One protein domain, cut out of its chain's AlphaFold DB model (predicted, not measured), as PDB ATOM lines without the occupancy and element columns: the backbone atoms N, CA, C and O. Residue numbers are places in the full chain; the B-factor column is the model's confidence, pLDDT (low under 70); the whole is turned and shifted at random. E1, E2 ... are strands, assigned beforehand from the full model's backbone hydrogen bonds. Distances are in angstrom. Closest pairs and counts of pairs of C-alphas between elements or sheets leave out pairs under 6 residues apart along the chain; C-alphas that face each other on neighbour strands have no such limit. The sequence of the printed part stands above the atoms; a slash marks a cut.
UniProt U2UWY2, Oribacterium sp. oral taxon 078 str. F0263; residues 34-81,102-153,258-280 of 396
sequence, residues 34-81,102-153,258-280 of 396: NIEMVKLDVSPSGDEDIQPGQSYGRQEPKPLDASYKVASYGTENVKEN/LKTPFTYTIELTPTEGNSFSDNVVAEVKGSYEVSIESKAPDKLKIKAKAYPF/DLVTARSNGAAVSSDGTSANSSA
ATOM      1  N   ASN A  34      41.539  19.989  36.579       80.44
ATOM      2  CA  ASN A  34      41.684  19.662  35.170       80.44
ATOM      3  C   ASN A  34      41.132  20.798  34.312       80.44
ATOM      4  O   ASN A  34      39.935  21.072  34.304       80.44
ATOM      5  N   ILE A  35      42.006  21.412  33.522       82.31
ATOM      6  CA  ILE A  35      41.644  22.444  32.558       82.31
ATOM      7  C   ILE A  35      41.038  21.758  31.333       82.31
ATOM      8  O   ILE A  35      41.744  21.172  30.507       82.31
ATOM      9  N   GLU A  36      39.718  21.835  31.205       81.50
ATOM     10  CA  GLU A  36      38.973  21.296  30.059       81.50
ATOM     11  C   GLU A  36      38.872  22.288  28.894       81.50
ATOM     12  O   GLU A  36      38.629  21.902  27.748       81.50
ATOM     13  N   MET A  37      39.089  23.575  29.159       82.00
ATOM     14  CA  MET A  37      38.978  24.626  28.158       82.00
ATOM     15  C   MET A  37      39.997  25.730  28.408       82.00
ATOM     16  O   MET A  37      40.099  26.253  29.512       82.00
ATOM     17  N   VAL A  38      40.701  26.129  27.351       83.00
ATOM     18  CA  VAL A  38      41.545  27.327  27.348       83.00
ATOM     19  C   VAL A  38      40.901  28.404  26.487       83.00
ATOM     20  O   VAL A  38      40.471  28.143  25.367       83.00
ATOM     21  N   LYS A  39      40.848  29.624  27.007       86.75
ATOM     22  CA  LYS A  39      40.346  30.832  26.349       86.75
ATOM     23  C   LYS A  39      41.448  31.878  26.229       86.75
ATOM     24  O   LYS A  39      42.037  32.288  27.234       86.75
ATOM     25  N   LEU A  40      41.717  32.321  25.007       85.38
ATOM     26  CA  LEU A  40      42.673  33.386  24.708       85.38
ATOM     27  C   LEU A  40      42.007  34.520  23.926       85.38
ATOM     28  O   LEU A  40      41.074  34.291  23.158       85.38
ATOM     29  N   ASP A  41      42.547  35.726  24.058       85.31
ATOM     30  CA  ASP A  41      42.220  36.877  23.216       85.31
ATOM     31  C   ASP A  41      43.481  37.360  22.485       85.31
ATOM     32  O   ASP A  41      44.502  37.634  23.115       85.31
ATOM     33  N   VAL A  42      43.426  37.426  21.154       83.38
ATOM     34  CA  VAL A  42      44.508  37.954  20.300       83.38
ATOM     35  C   VAL A  42      44.115  39.255  19.590       83.38
ATOM     36  O   VAL A  42      44.805  39.683  18.658       83.38
ATOM     37  N   SER A  43      42.993  39.863  19.987       77.75
ATOM     38  CA  SER A  43      42.557  41.166  19.486       77.75
ATOM     39  C   SER A  43      43.370  42.320  20.099       77.75
ATOM     40  O   SER A  43      44.017  42.141  21.136       77.75
ATOM     41  N   PRO A  44      43.390  43.507  19.456       70.25
ATOM     42  CA  PRO A  44      44.019  44.696  20.012       70.25
ATOM     43  C   PRO A  44      43.448  44.981  21.396       70.25
ATOM     44  O   PRO A  44      42.233  44.962  21.602       70.25
ATOM     45  N   SER A  45      44.327  45.205  22.365       59.59
ATOM     46  CA  SER A  45      43.891  45.458  23.731       59.59
ATOM     47  C   SER A  45      43.403  46.886  23.916       59.59
ATOM     48  O   SER A  45      43.923  47.786  23.269       59.59
ATOM     49  N   GLY A  46      42.489  47.102  24.865       52.53
ATOM     50  CA  GLY A  46      41.948  48.433  25.175       52.53
ATOM     51  C   GLY A  46      42.980  49.491  25.599       52.53
ATOM     52  O   GLY A  46      42.642  50.668  25.603       52.53
ATOM     53  N   ASP A  47      44.219  49.089  25.915       45.53
ATOM     54  CA  ASP A  47      45.345  49.985  26.233       45.53
ATOM     55  C   ASP A  47      46.112  50.481  24.989       45.53
ATOM     56  O   ASP A  47      46.999  51.331  25.100       45.53
ATOM     57  N   GLU A  48      45.838  49.921  23.807       54.84
ATOM     58  CA  GLU A  48      46.425  50.406  22.561       54.84
ATOM     59  C   GLU A  48      45.634  51.598  22.033       54.84
ATOM     60  O   GLU A  48      44.407  51.577  21.976       54.84
ATOM     61  N   ASP A  49      46.357  52.628  21.604       63.50
ATOM     62  CA  ASP A  49      45.764  53.769  20.923       63.50
ATOM     63  C   ASP A  49      45.402  53.359  19.485       63.50
ATOM     64  O   ASP A  49      46.242  53.342  18.570       63.50
ATOM     65  N   ILE A  50      44.162  52.899  19.321       70.56
ATOM     66  CA  ILE A  50      43.621  52.455  18.041       70.56
ATOM     67  C   ILE A  50      43.222  53.692  17.232       70.56
ATOM     68  O   ILE A  50      42.414  54.500  17.669       70.56
ATOM     69  N   GLN A  51      43.796  53.847  16.041       75.00
ATOM     70  CA  GLN A  51      43.747  55.079  15.263       75.00
ATOM     71  C   GLN A  51      43.275  54.807  13.826       75.00
ATOM     72  O   GLN A  51      43.690  53.813  13.212       75.00
ATOM     73  N   PRO A  52      42.448  55.693  13.239       79.38
ATOM     74  CA  PRO A  52      42.030  55.585  11.847       79.38
ATOM     75  C   PRO A  52      43.204  55.454  10.870       79.38
ATOM     76  O   PRO A  52      44.187  56.195  10.920       79.38
ATOM     77  N   GLY A  53      43.085  54.518   9.929       76.81
ATOM     78  CA  GLY A  53      44.100  54.247   8.914       76.81
ATOM     79  C   GLY A  53      45.289  53.407   9.391       76.81
ATOM     80  O   GLY A  53      46.220  53.221   8.605       76.81
ATOM     81  N   GLN A  54      45.274  52.895  10.626       73.81
ATOM     82  CA  GLN A  54      46.307  52.000  11.159       73.81
ATOM     83  C   GLN A  54      45.866  50.531  11.154       73.81
ATOM     84  O   GLN A  54      44.678  50.214  11.272       73.81
ATOM     85  N   SER A  55      46.853  49.638  11.037       76.62
ATOM     86  CA  SER A  55      46.687  48.186  11.160       76.62
ATOM     87  C   SER A  55      47.298  47.672  12.463       76.62
ATOM     88  O   SER A  55      48.404  48.066  12.831       76.62
ATOM     89  N   TYR A  56      46.612  46.729  13.102       76.44
ATOM     90  CA  TYR A  56      46.981  46.097  14.365       76.44
ATOM     91  C   TYR A  56      46.955  44.577  14.202       76.44
ATOM     92  O   TYR A  56      46.213  44.028  13.393       76.44
ATOM     93  N   GLY A  57      47.776  43.859  14.957       75.69
ATOM     94  CA  GLY A  57      47.833  42.403  14.883       75.69
ATOM     95  C   GLY A  57      49.136  41.870  15.449       75.69
ATOM     96  O   GLY A  57      50.044  42.636  15.757       75.69
ATOM     97  N   ARG A  58      49.233  40.541  15.561       80.00
ATOM     98  CA  ARG A  58      50.366  39.853  16.211       80.00
ATOM     99  C   ARG A  58      50.548  40.268  17.671       80.00
ATOM    100  O   ARG A  58      51.670  40.292  18.178       80.00
ATOM    101  N   GLN A  59      49.434  40.589  18.316       77.88
ATOM    102  CA  GLN A  59      49.400  40.943  19.719       77.88
ATOM    103  C   GLN A  59      49.784  39.749  20.581       77.88
ATOM    104  O   GLN A  59      49.644  38.595  20.170       77.88
ATOM    105  N   GLU A  60      50.295  40.037  21.772       84.75
ATOM    106  CA  GLU A  60      50.510  38.996  22.767       84.75
ATOM    107  C   GLU A  60      49.167  38.328  23.095       84.75
ATOM    108  O   GLU A  60      48.226  39.030  23.477       84.75
ATOM    109  N   PRO A  61      49.043  36.995  22.932       87.75
ATOM    110  CA  PRO A  61      47.823  36.295  23.299       87.75
ATOM    111  C   PRO A  61      47.548  36.472  24.790       87.75
ATOM    112  O   PRO A  61      48.389  36.146  25.626       87.75
ATOM    113  N   LYS A  62      46.361  36.966  25.131       86.38
ATOM    114  CA  LYS A  62      45.967  37.198  26.520       86.38
ATOM    115  C   LYS A  62      45.169  36.006  27.041       86.38
ATOM    116  O   LYS A  62      44.097  35.739  26.494       86.38
ATOM    117  N   PRO A  63      45.650  35.281  28.065       82.50
ATOM    118  CA  PRO A  63      44.833  34.281  28.732       82.50
ATOM    119  C   PRO A  63      43.660  34.955  29.450       82.50
ATOM    120  O   PRO A  63      43.835  35.981  30.103       82.50
ATOM    121  N   LEU A  64      42.460  34.387  29.302       77.69
ATOM    122  CA  LEU A  64      41.233  34.870  29.950       77.69
ATOM    123  C   LEU A  64      40.910  34.123  31.254       77.69
ATOM    124  O   LEU A  64      39.854  34.335  31.843       77.69
ATOM    125  N   ASP A  65      41.812  33.244  31.682       78.31
ATOM    126  CA  ASP A  65      41.706  32.413  32.875       78.31
ATOM    127  C   ASP A  65      43.093  32.318  33.535       78.31
ATOM    128  O   ASP A  65      44.114  32.295  32.843       78.31
ATOM    129  N   ALA A  66      43.137  32.301  34.868       78.50
ATOM    130  CA  ALA A  66      44.372  32.262  35.650       78.50
ATOM    131  C   ALA A  66      44.942  30.839  35.847       78.50
ATOM    132  O   ALA A  66      46.046  30.682  36.373       78.50
ATOM    133  N   SER A  67      44.219  29.798  35.428       76.81
ATOM    134  CA  SER A  67      44.636  28.390  35.524       76.81
ATOM    135  C   SER A  67      45.795  28.022  34.588       76.81
ATOM    136  O   SER A  67      46.434  26.983  34.754       76.81
ATOM    137  N   TYR A  68      46.134  28.881  33.625       89.06
ATOM    138  CA  TYR A  68      47.272  28.704  32.725       89.06
ATOM    139  C   TYR A  68      47.882  30.047  32.322       89.06
ATOM    140  O   TYR A  68      47.293  31.114  32.464       89.06
ATOM    141  N   LYS A  69      49.096  29.989  31.782       93.06
ATOM    142  CA  LYS A  69      49.823  31.147  31.255       93.06
ATOM    143  C   LYS A  69      50.363  30.862  29.864       93.06
ATOM    144  O   LYS A  69      50.664  29.714  29.532       93.06
ATOM    145  N   VAL A  70      50.543  31.919  29.076       93.06
ATOM    146  CA  VAL A  70      51.277  31.857  27.808       93.06
ATOM    147  C   VAL A  70      52.768  31.768  28.120       93.06
ATOM    148  O   VAL A  70      53.363  32.709  28.635       93.06
ATOM    149  N   ALA A  71      53.371  30.614  27.847       92.31
ATOM    150  CA  ALA A  71      54.797  30.379  28.053       92.31
ATOM    151  C   ALA A  71      55.631  30.932  26.892       92.31
ATOM    152  O   ALA A  71      56.720  31.468  27.096       92.31
ATOM    153  N   SER A  72      55.121  30.802  25.667       93.38
ATOM    154  CA  SER A  72      55.695  31.436  24.484       93.38
ATOM    155  C   SER A  72      54.655  31.570  23.376       93.38
ATOM    156  O   SER A  72      53.658  30.847  23.348       93.38
ATOM    157  N   TYR A  73      54.897  32.486  22.441       93.94
ATOM    158  CA  TYR A  73      54.151  32.538  21.193       93.94
ATOM    159  C   TYR A  73      55.033  33.023  20.039       93.94
ATOM    160  O   TYR A  73      56.020  33.735  20.236       93.94
ATOM    161  N   GLY A  74      54.668  32.634  18.823       89.44
ATOM    162  CA  GLY A  74      55.257  33.117  17.579       89.44
ATOM    163  C   GLY A  74      54.172  33.411  16.552       89.44
ATOM    164  O   GLY A  74      53.070  32.869  16.641       89.44
ATOM    165  N   THR A  75      54.476  34.266  15.574       87.44
ATOM    166  CA  THR A  75      53.572  34.541  14.451       87.44
ATOM    167  C   THR A  75      54.287  34.359  13.125       87.44
ATOM    168  O   THR A  75      55.392  34.858  12.931       87.44
ATOM    169  N   GLU A  76      53.638  33.677  12.191       84.44
ATOM    170  CA  GLU A  76      54.155  33.447  10.843       84.44
ATOM    171  C   GLU A  76      53.079  33.800   9.821       84.44
ATOM    172  O   GLU A  76      51.892  33.570  10.057       84.44
ATOM    173  N   ASN A  77      53.465  34.381   8.684       77.19
ATOM    174  CA  ASN A  77      52.520  34.575   7.584       77.19
ATOM    175  C   ASN A  77      52.001  33.215   7.126       77.19
ATOM    176  O   ASN A  77      52.780  32.265   7.003       77.19
ATOM    177  N   VAL A  78      50.706  33.126   6.823       61.16
ATOM    178  CA  VAL A  78      50.214  31.971   6.075       61.16
ATOM    179  C   VAL A  78      50.904  32.028   4.716       61.16
ATOM    180  O   VAL A  78      50.781  33.022   4.002       61.16
ATOM    181  N   LYS A  79      51.697  31.005   4.383       52.41
ATOM    182  CA  LYS A  79      52.303  30.901   3.056       52.41
ATOM    183  C   LYS A  79      51.164  30.771   2.050       52.41
ATOM    184  O   LYS A  79      50.596  29.693   1.902       52.41
ATOM    185  N   GLU A  80      50.818  31.858   1.372       40.88
ATOM    186  CA  GLU A  80      50.172  31.734   0.073       40.88
ATOM    187  C   GLU A  80      51.134  30.942  -0.816       40.88
ATOM    188  O   GLU A  80      52.351  31.146  -0.757       40.88
ATOM    189  N   ASN A  81      50.621  30.008  -1.616       32.34
ATOM    190  CA  ASN A  81      51.401  29.425  -2.703       32.34
ATOM    191  C   ASN A  81      51.667  30.526  -3.740       32.34
ATOM    192  O   ASN A  81      51.012  30.610  -4.772       32.34
ATOM    193  N   LEU A 102      45.839  43.955   3.908       61.62
ATOM    194  CA  LEU A 102      44.747  43.735   4.873       61.62
ATOM    195  C   LEU A 102      44.145  42.326   4.816       61.62
ATOM    196  O   LEU A 102      43.502  41.877   5.756       61.62
ATOM    197  N   LYS A 103      44.357  41.632   3.696       62.34
ATOM    198  CA  LYS A 103      43.811  40.311   3.408       62.34
ATOM    199  C   LYS A 103      44.785  39.166   3.660       62.34
ATOM    200  O   LYS A 103      44.412  38.030   3.400       62.34
ATOM    201  N   THR A 104      46.011  39.425   4.113       74.56
ATOM    202  CA  THR A 104      46.989  38.354   4.334       74.56
ATOM    203  C   THR A 104      46.891  37.844   5.775       74.56
ATOM    204  O   THR A 104      47.312  38.550   6.698       74.56
ATOM    205  N   PRO A 105      46.350  36.633   6.002       82.06
ATOM    206  CA  PRO A 105      46.272  36.069   7.336       82.06
ATOM    207  C   PRO A 105      47.651  35.634   7.841       82.06
ATOM    208  O   PRO A 105      48.590  35.358   7.087       82.06
ATOM    209  N   PHE A 106      47.756  35.509   9.156       81.25
ATOM    210  CA  PHE A 106      48.922  34.970   9.839       81.25
ATOM    211  C   PHE A 106      48.490  33.923  10.867       81.25
ATOM    212  O   PHE A 106      47.345  33.882  11.311       81.25
ATOM    213  N   THR A 107      49.413  33.031  11.210       87.81
ATOM    214  CA  THR A 107      49.201  31.961  12.184       87.81
ATOM    215  C   THR A 107      49.986  32.274  13.446       87.81
ATOM    216  O   THR A 107      51.203  32.446  13.390       87.81
ATOM    217  N   TYR A 108      49.297  32.323  14.579       92.62
ATOM    218  CA  TYR A 108      49.901  32.203  15.894       92.62
ATOM    219  C   TYR A 108      50.251  30.744  16.165       92.62
ATOM    220  O   TYR A 108      49.438  29.860  15.910       92.62
ATOM    221  N   THR A 109      51.426  30.510  16.734       94.56
ATOM    222  CA  THR A 109      51.763  29.272  17.445       94.56
ATOM    223  C   THR A 109      51.949  29.647  18.905       94.56
ATOM    224  O   THR A 109      52.812  30.470  19.195       94.56
ATOM    225  N   ILE A 110      51.123  29.111  19.800       95.94
ATOM    226  CA  ILE A 110      51.050  29.522  21.208       95.94
ATOM    227  C   ILE A 110      51.291  28.292  22.078       95.94
ATOM    228  O   ILE A 110      50.629  27.270  21.905       95.94
ATOM    229  N   GLU A 111      52.235  28.393  23.009       97.50
ATOM    230  CA  GLU A 111      52.490  27.373  24.022       97.50
ATOM    231  C   GLU A 111      51.967  27.853  25.376       97.50
ATOM    232  O   GLU A 111      52.353  28.920  25.860       97.50
ATOM    233  N   LEU A 112      51.095  27.054  25.984       96.12
ATOM    234  CA  LEU A 112      50.519  27.288  27.300       96.12
ATOM    235  C   LEU A 112      51.096  26.297  28.309       96.12
ATOM    236  O   LEU A 112      51.317  25.126  27.992       96.12
ATOM    237  N   THR A 113      51.285  26.767  29.536       96.12
ATOM    238  CA  THR A 113      51.626  25.932  30.699       96.12
ATOM    239  C   THR A 113      50.591  26.174  31.791       96.12
ATOM    240  O   THR A 113      50.264  27.348  32.014       96.12
ATOM    241  N   PRO A 114      50.096  25.133  32.478       93.12
ATOM    242  CA  PRO A 114      49.190  25.322  33.598       93.12
ATOM    243  C   PRO A 114      49.914  26.045  34.742       93.12
ATOM    244  O   PRO A 114      51.145  26.006  34.857       93.12
ATOM    245  N   THR A 115      49.157  26.758  35.567       91.56
ATOM    246  CA  THR A 115      49.657  27.269  36.846       91.56
ATOM    247  C   THR A 115      49.723  26.139  37.878       91.56
ATOM    248  O   THR A 115      49.252  25.028  37.638       91.56
ATOM    249  N   GLU A 116      50.400  26.382  39.001       88.50
ATOM    250  CA  GLU A 116      50.625  25.360  40.028       88.50
ATOM    251  C   GLU A 116      49.301  24.752  40.517       88.50
ATOM    252  O   GLU A 116      48.357  25.477  40.815       88.50
ATOM    253  N   GLY A 117      49.239  23.420  40.582       82.75
ATOM    254  CA  GLY A 117      48.026  22.695  40.968       82.75
ATOM    255  C   GLY A 117      47.022  22.458  39.836       82.75
ATOM    256  O   GLY A 117      46.015  21.809  40.083       82.75
ATOM    257  N   ASN A 118      47.295  22.908  38.608       86.38
ATOM    258  CA  ASN A 118      46.445  22.648  37.444       86.38
ATOM    259  C   ASN A 118      47.110  21.686  36.450       86.38
ATOM    260  O   ASN A 118      48.338  21.612  36.352       86.38
ATOM    261  N   SER A 119      46.297  20.990  35.657       86.38
ATOM    262  CA  SER A 119      46.763  20.198  34.511       86.38
ATOM    263  C   SER A 119      45.790  20.277  33.346       86.38
ATOM    264  O   SER A 119      44.581  20.339  33.543       86.38
ATOM    265  N   PHE A 120      46.289  20.244  32.112       86.75
ATOM    266  CA  PHE A 120      45.410  20.146  30.948       86.75
ATOM    267  C   PHE A 120      44.771  18.759  30.864       86.75
ATOM    268  O   PHE A 120      45.459  17.743  30.938       86.75
ATOM    269  N   SER A 121      43.453  18.732  30.661       86.25
ATOM    270  CA  SER A 121      42.704  17.507  30.379       86.25
ATOM    271  C   SER A 121      43.079  16.929  29.009       86.25
ATOM    272  O   SER A 121      43.340  17.673  28.060       86.25
ATOM    273  N   ASP A 122      42.999  15.606  28.846       80.00
ATOM    274  CA  ASP A 122      43.158  14.936  27.543       80.00
ATOM    275  C   ASP A 122      42.153  15.466  26.495       80.00
ATOM    276  O   ASP A 122      42.447  15.596  25.297       80.00
ATOM    277  N   ASN A 123      40.968  15.866  26.968       77.62
ATOM    278  CA  ASN A 123      39.879  16.393  26.150       77.62
ATOM    279  C   ASN A 123      39.884  17.921  26.029       77.62
ATOM    280  O   ASN A 123      38.918  18.481  25.516       77.62
ATOM    281  N   VAL A 124      40.967  18.597  26.440       81.75
ATOM    282  CA  VAL A 124      41.035  20.063  26.427       81.75
ATOM    283  C   VAL A 124      40.684  20.649  25.055       81.75
ATOM    284  O   VAL A 124      41.147  20.159  24.011       81.75
ATOM    285  N   VAL A 125      39.864  21.701  25.072       80.19
ATOM    286  CA  VAL A 125      39.449  22.504  23.914       80.19
ATOM    287  C   VAL A 125      40.076  23.892  24.006       80.19
ATOM    288  O   VAL A 125      40.215  24.444  25.093       80.19
ATOM    289  N   ALA A 126      40.447  24.474  22.866       81.88
ATOM    290  CA  ALA A 126      40.956  25.838  22.800       81.88
ATOM    291  C   ALA A 126      39.979  26.773  22.083       81.88
ATOM    292  O   ALA A 126      39.492  26.456  20.998       81.88
ATOM    293  N   GLU A 127      39.751  27.933  22.688       84.75
ATOM    294  CA  GLU A 127      38.995  29.075  22.189       84.75
ATOM    295  C   GLU A 127      39.925  30.272  22.036       84.75
ATOM    296  O   GLU A 127      40.614  30.652  22.982       84.75
ATOM    297  N   VAL A 128      39.944  30.884  20.851       81.69
ATOM    298  CA  VAL A 128      40.764  32.076  20.610       81.69
ATOM    299  C   VAL A 128      39.924  33.161  19.947       81.69
ATOM    300  O   VAL A 128      39.556  33.070  18.772       81.69
ATOM    301  N   LYS A 129      39.630  34.212  20.710       80.69
ATOM    302  CA  LYS A 129      38.952  35.423  20.250       80.69
ATOM    303  C   LYS A 129      39.901  36.263  19.396       80.69
ATOM    304  O   LYS A 129      41.071  36.413  19.733       80.69
ATOM    305  N   GLY A 130      39.407  36.796  18.281       75.12
ATOM    306  CA  GLY A 130      40.244  37.463  17.278       75.12
ATOM    307  C   GLY A 130      40.907  36.490  16.296       75.12
ATOM    308  O   GLY A 130      41.795  36.877  15.540       75.12
ATOM    309  N   SER A 131      40.463  35.231  16.261       77.56
ATOM    310  CA  SER A 131      40.919  34.219  15.304       77.56
ATOM    311  C   SER A 131      39.731  33.588  14.577       77.56
ATOM    312  O   SER A 131      38.625  33.538  15.109       77.56
ATOM    313  N   TYR A 132      39.955  33.134  13.344       73.69
ATOM    314  CA  TYR A 132      38.921  32.493  12.521       73.69
ATOM    315  C   TYR A 132      39.093  30.971  12.432       73.69
ATOM    316  O   TYR A 132      38.186  30.265  12.002       73.69
ATOM    317  N   GLU A 133      40.244  30.451  12.856       77.88
ATOM    318  CA  GLU A 133      40.532  29.021  12.894       77.88
ATOM    319  C   GLU A 133      41.477  28.737  14.058       77.88
ATOM    320  O   GLU A 133      42.471  29.444  14.232       77.88
ATOM    321  N   VAL A 134      41.187  27.693  14.835       83.19
ATOM    322  CA  VAL A 134      42.044  27.219  15.925       83.19
ATOM    323  C   VAL A 134      42.231  25.720  15.784       83.19
ATOM    324  O   VAL A 134      41.293  24.998  15.457       83.19
ATOM    325  N   SER A 135      43.436  25.239  16.063       82.88
ATOM    326  CA  SER A 135      43.741  23.819  16.186       82.88
ATOM    327  C   SER A 135      44.716  23.584  17.333       82.88
ATOM    328  O   SER A 135      45.499  24.458  17.703       82.88
ATOM    329  N   ILE A 136      44.650  22.397  17.928       88.00
ATOM    330  CA  ILE A 136      45.608  21.969  18.948       88.00
ATOM    331  C   ILE A 136      46.656  21.098  18.256       88.00
ATOM    332  O   ILE A 136      46.304  20.105  17.625       88.00
ATOM    333  N   GLU A 137      47.929  21.473  18.362       89.62
ATOM    334  CA  GLU A 137      49.041  20.730  17.758       89.62
ATOM    335  C   GLU A 137      49.539  19.598  18.652       89.62
ATOM    336  O   GLU A 137      49.867  18.519  18.167       89.62
ATOM    337  N   SER A 138      49.615  19.842  19.960       90.56
ATOM    338  CA  SER A 138      50.028  18.834  20.934       90.56
ATOM    339  C   SER A 138      49.399  19.099  22.293       90.56
ATOM    340  O   SER A 138      49.284  20.256  22.705       90.56
ATOM    341  N   LYS A 139      49.054  18.019  22.997       91.50
ATOM    342  CA  LYS A 139      48.474  18.026  24.341       91.50
ATOM    343  C   LYS A 139      49.345  17.198  25.279       91.50
ATOM    344  O   LYS A 139      49.701  16.072  24.939       91.50
ATOM    345  N   ALA A 140      49.658  17.756  26.435       92.38
ATOM    346  CA  ALA A 140      50.246  17.078  27.578       92.38
ATOM    347  C   ALA A 140      49.693  17.731  28.859       92.38
ATOM    348  O   ALA A 140      49.324  18.908  28.810       92.38
ATOM    349  N   PRO A 141      49.664  17.025  30.003       92.50
ATOM    350  CA  PRO A 141      49.136  17.580  31.251       92.50
ATOM    351  C   PRO A 141      49.799  18.898  31.678       92.50
ATOM    352  O   PRO A 141      49.141  19.761  32.249       92.50
ATOM    353  N   ASP A 142      51.082  19.081  31.363       95.19
ATOM    354  CA  ASP A 142      51.900  20.245  31.720       95.19
ATOM    355  C   ASP A 142      52.108  21.242  30.563       95.19
ATOM    356  O   ASP A 142      52.698  22.310  30.754       95.19
ATOM    357  N   LYS A 143      51.646  20.915  29.349       96.62
ATOM    358  CA  LYS A 143      51.877  21.742  28.163       96.62
ATOM    359  C   LYS A 143      50.805  21.558  27.096       96.62
ATOM    360  O   LYS A 143      50.562  20.455  26.613       96.62
ATOM    361  N   LEU A 144      50.267  22.674  26.615       95.25
ATOM    362  CA  LEU A 144      49.349  22.705  25.481       95.25
ATOM    363  C   LEU A 144      49.924  23.592  24.379       95.25
ATOM    364  O   LEU A 144      50.302  24.733  24.632       95.25
ATOM    365  N   LYS A 145      49.979  23.080  23.148       96.50
ATOM    366  CA  LYS A 145      50.408  23.855  21.981       96.50
ATOM    367  C   LYS A 145      49.250  24.029  21.020       96.50
ATOM    368  O   LYS A 145      48.667  23.039  20.578       96.50
ATOM    369  N   ILE A 146      48.939  25.273  20.678       94.31
ATOM    370  CA  ILE A 146      47.827  25.611  19.792       94.31
ATOM    371  C   ILE A 146      48.295  26.452  18.608       94.31
ATOM    372  O   ILE A 146      49.224  27.257  18.718       94.31
ATOM    373  N   LYS A 147      47.601  26.295  17.484       92.38
ATOM    374  CA  LYS A 147      47.677  27.182  16.329       92.38
ATOM    375  C   LYS A 147      46.384  27.964  16.200       92.38
ATOM    376  O   LYS A 147      45.309  27.378  16.264       92.38
ATOM    377  N   ALA A 148      46.488  29.270  15.980       88.38
ATOM    378  CA  ALA A 148      45.335  30.131  15.730       88.38
ATOM    379  C   ALA A 148      45.593  31.005  14.502       88.38
ATOM    380  O   ALA A 148      46.602  31.707  14.450       88.38
ATOM    381  N   LYS A 149      44.709  30.971  13.503       84.69
ATOM    382  CA  LYS A 149      44.811  31.830  12.318       84.69
ATOM    383  C   LYS A 149      43.990  33.097  12.513       84.69
ATOM    384  O   LYS A 149      42.827  33.038  12.913       84.69
ATOM    385  N   ALA A 150      44.596  34.237  12.216       82.19
ATOM    386  CA  ALA A 150      43.996  35.553  12.383       82.19
ATOM    387  C   ALA A 150      44.292  36.448  11.176       82.19
ATOM    388  O   ALA A 150      45.279  36.255  10.463       82.19
ATOM    389  N   TYR A 151      43.428  37.439  10.973       79.75
ATOM    390  CA  TYR A 151      43.675  38.561  10.072       79.75
ATOM    391  C   TYR A 151      44.167  39.767  10.877       79.75
ATOM    392  O   TYR A 151      43.899  39.847  12.081       79.75
ATOM    393  N   PRO A 152      44.906  40.698  10.253       80.88
ATOM    394  CA  PRO A 152      45.187  41.977  10.881       80.88
ATOM    395  C   PRO A 152      43.888  42.770  11.076       80.88
ATOM    396  O   PRO A 152      43.010  42.783  10.220       80.88
ATOM    397  N   PHE A 153      43.806  43.472  12.195       79.38
ATOM    398  CA  PHE A 153      42.764  44.436  12.511       79.38
ATOM    399  C   PHE A 153      43.076  45.745  11.796       79.38
ATOM    400  O   PHE A 153      44.216  46.204  11.832       79.38
ATOM    401  N   ASP A 258      34.253  43.624  14.596       64.12
ATOM    402  CA  ASP A 258      33.379  42.459  14.697       64.12
ATOM    403  C   ASP A 258      34.245  41.223  14.970       64.12
ATOM    404  O   ASP A 258      34.787  40.602  14.050       64.12
ATOM    405  N   LEU A 259      34.465  40.920  16.254       65.88
ATOM    406  CA  LEU A 259      35.349  39.831  16.661       65.88
ATOM    407  C   LEU A 259      34.677  38.470  16.500       65.88
ATOM    408  O   LEU A 259      33.514  38.289  16.856       65.88
ATOM    409  N   VAL A 260      35.454  37.497  16.027       63.47
ATOM    410  CA  VAL A 260      35.054  36.092  15.951       63.47
ATOM    411  C   VAL A 260      35.873  35.288  16.957       63.47
ATOM    412  O   VAL A 260      37.029  35.623  17.237       63.47
ATOM    413  N   THR A 261      35.276  34.226  17.496       70.25
ATOM    414  CA  THR A 261      35.955  33.277  18.383       70.25
ATOM    415  C   THR A 261      35.949  31.892  17.751       70.25
ATOM    416  O   THR A 261      34.902  31.261  17.601       70.25
ATOM    417  N   ALA A 262      37.126  31.398  17.374       69.88
ATOM    418  CA  ALA A 262      37.267  30.057  16.820       69.88
ATOM    419  C   ALA A 262      37.554  29.021  17.918       69.88
ATOM    420  O   ALA A 262      38.212  29.325  18.915       69.88
ATOM    421  N   ARG A 263      37.059  27.792  17.710       74.00
ATOM    422  CA  ARG A 263      37.212  26.647  18.624       74.00
ATOM    423  C   ARG A 263      37.957  25.502  17.951       74.00
ATOM    424  O   ARG A 263      37.716  25.206  16.782       74.00
ATOM    425  N   SER A 264      38.805  24.801  18.701       74.88
ATOM    426  CA  SER A 264      39.668  23.733  18.176       74.88
ATOM    427  C   SER A 264      38.961  22.444  17.740       74.88
ATOM    428  O   SER A 264      39.592  21.590  17.126       74.88
ATOM    429  N   ASN A 265      37.682  22.261  18.082       66.06
ATOM    430  CA  ASN A 265      36.897  21.054  17.791       66.06
ATOM    431  C   ASN A 265      35.858  21.250  16.665       66.06
ATOM    432  O   ASN A 265      34.952  20.436  16.516       66.06
ATOM    433  N   GLY A 266      35.995  22.307  15.859       46.69
ATOM    434  CA  GLY A 266      35.250  22.477  14.606       46.69
ATOM    435  C   GLY A 266      33.892  23.180  14.709       46.69
ATOM    436  O   GLY A 266      33.322  23.513  13.674       46.69
ATOM    437  N   ALA A 267      33.391  23.487  15.910       36.66
ATOM    438  CA  ALA A 267      32.248  24.383  16.080       36.66
ATOM    439  C   ALA A 267      32.748  25.813  16.335       36.66
ATOM    440  O   ALA A 267      32.909  26.228  17.480       36.66
ATOM    441  N   ALA A 268      33.034  26.573  15.276       35.53
ATOM    442  CA  ALA A 268      33.207  28.015  15.421       35.53
ATOM    443  C   ALA A 268      31.889  28.606  15.942       35.53
ATOM    444  O   ALA A 268      30.847  28.451  15.306       35.53
ATOM    445  N   VAL A 269      31.925  29.259  17.102       38.09
ATOM    446  CA  VAL A 269      30.799  30.082  17.539       38.09
ATOM    447  C   VAL A 269      30.966  31.395  16.792       38.09
ATOM    448  O   VAL A 269      31.900  32.154  17.052       38.09
ATOM    449  N   SER A 270      30.105  31.642  15.806       36.56
ATOM    450  CA  SER A 270      29.932  32.982  15.258       36.56
ATOM    451  C   SER A 270      29.419  33.860  16.394       36.56
ATOM    452  O   SER A 270      28.227  33.860  16.691       36.56
ATOM    453  N   SER A 271      30.332  34.525  17.096       37.66
ATOM    454  CA  SER A 271      29.987  35.497  18.118       37.66
ATOM    455  C   SER A 271      29.408  36.715  17.419       37.66
ATOM    456  O   SER A 271      30.146  37.522  16.854       37.66
ATOM    457  N   ASP A 272      28.086  36.844  17.457       32.97
ATOM    458  CA  ASP A 272      27.456  38.146  17.311       32.97
ATOM    459  C   ASP A 272      28.050  39.070  18.393       32.97
ATOM    460  O   ASP A 272      27.840  38.890  19.591       32.97
ATOM    461  N   GLY A 273      28.855  40.044  17.958       37.78
ATOM    462  CA  GLY A 273      28.989  41.328  18.642       37.78
ATOM    463  C   GLY A 273      29.937  41.455  19.840       37.78
ATOM    464  O   GLY A 273      29.678  42.299  20.695       37.78
ATOM    465  N   THR A 274      31.059  40.732  19.929       36.12
ATOM    466  CA  THR A 274      32.089  41.109  20.923       36.12
ATOM    467  C   THR A 274      33.000  42.204  20.360       36.12
ATOM    468  O   THR A 274      33.957  41.918  19.656       36.12
ATOM    469  N   SER A 275      32.717  43.471  20.667       37.09
ATOM    470  CA  SER A 275      33.598  44.600  20.333       37.09
ATOM    471  C   SER A 275      34.830  44.604  21.248       37.09
ATOM    472  O   SER A 275      34.682  44.644  22.468       37.09
ATOM    473  N   ALA A 276      36.047  44.625  20.697       40.09
ATOM    474  CA  ALA A 276      37.174  45.224  21.421       40.09
ATOM    475  C   ALA A 276      36.929  46.738  21.435       40.09
ATOM    476  O   ALA A 276      36.632  47.289  20.377       40.09
ATOM    477  N   ASN A 277      36.960  47.388  22.601       38.28
ATOM    478  CA  ASN A 277      36.898  48.844  22.678       38.28
ATOM    479  C   ASN A 277      38.045  49.410  23.513       38.28
ATOM    480  O   ASN A 277      38.366  48.875  24.577       38.28
ATOM    481  N   SER A 278      38.596  50.523  23.035       32.50
ATOM    482  CA  SER A 278      39.373  51.495  23.793       32.50
ATOM    483  C   SER A 278      38.426  52.564  24.348       32.50
ATOM    484  O   SER A 278      37.745  53.255  23.597       32.50
ATOM    485  N   SER A 279      38.444  52.725  25.672       27.86
ATOM    486  CA  SER A 279      37.751  53.750  26.470       27.86
ATOM    487  C   SER A 279      36.222  53.618  26.638       27.86
ATOM    488  O   SER A 279      35.510  52.950  25.894       27.86
ATOM    489  N   ALA A 280      35.752  54.118  27.779       32.56
ATOM    490  CA  ALA A 280      34.551  53.679  28.474       32.56
ATOM    491  C   ALA A 280      33.252  54.392  28.035       32.56
ATOM    492  O   ALA A 280      33.259  55.587  27.775       32.56
TER     493      ALA A 280
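Overview. This is residues 34 to 81, 102 to 153 and 258 to 280 of the 396 residues of a protein of Oribacterium sp. oral taxon 078 str. F0263 (UniProt U2UWY2). Two four-stranded sheets form a sandwich, partly face to face and with their strands crossed: the strongly twisted sheet E2 E3 E6 E5 on one side and the curled sheet E1 E4 E7 E8 on the other, with E8 apart from the strands of the first sheet. Residues 42 to 67 make a wide loop that reaches past one end of the strands at Gly 53. The printed part has 123 residues with no named helix and eight named strands, E1 to E8 in order along the chain, and the class is all strand. The sheet E2 E3 E6 E5 is antiparallel and the sheet E1 E4 E7 E8 is mixed. The whole is compact, with a radius of gyration of the C-alphas of 14.5 A and spans of 44 by 42 by 26 A.

Along the chain. In the first sheet, E2 is residues 68 to 77, 26.3 A long, and bends by 58 degrees at residue 71; E3 is residues 106 to 114, 25.6 A; E6 is residues 143 to 150, 22.4 A; E5 is residues 133 to 140, 21.3 A. In the second, E1 is residues 34 to 41, 21.0 A, and begins at C-alpha 34 (41.684, 19.662, 35.170). E4, residues 118 to 129, is 22.7 A and bends by 104 degrees at residue 122. E7 is residues 259 to 263, 13.5 A; E8 is residues 269 to 274, 11.6 A, ending at C-alpha 274 (32.089, 41.109, 20.923).

Arrangement. Inner strands E3 and E6 are antiparallel at 155 degrees, with N 108 and O 148 at 2.8 A. Edge strand E2 is antiparallel to E3, with N 107 and O 76 at 2.8 A. E5 and E6 are a hairpin, with N 147 and O 135 at 2.8 A. The two sheets face each other as a sandwich, their best planes 21 degrees apart and the strands of the one at 39 degrees to those of the other. Between the sheets, the closest C-alphas of E4 and E5 are those of Phe 120 and Ala 140, 6.6 A. E1 and E4 are parallel at 22 degrees, with N 40 and O 127 at 2.8 A. E4 and E7 are antiparallel, with N 128 and O 262 at 3.0 A. E7 and E8 are a hairpin with no N and O pair within hydrogen-bond range.

Size, cuts and confidence. The two farthest C-alphas, those of Gly 53 and Gly 117, are 45.1 A apart. Residues 82 to 101 and 154 to 257 are not printed, leaving gaps of 17.5 A and 9.8 A between C-alphas. The link E1 to E2 is long. Mean pLDDT of the printed part is 74.9, and residues 265 to 280 are among those under 70.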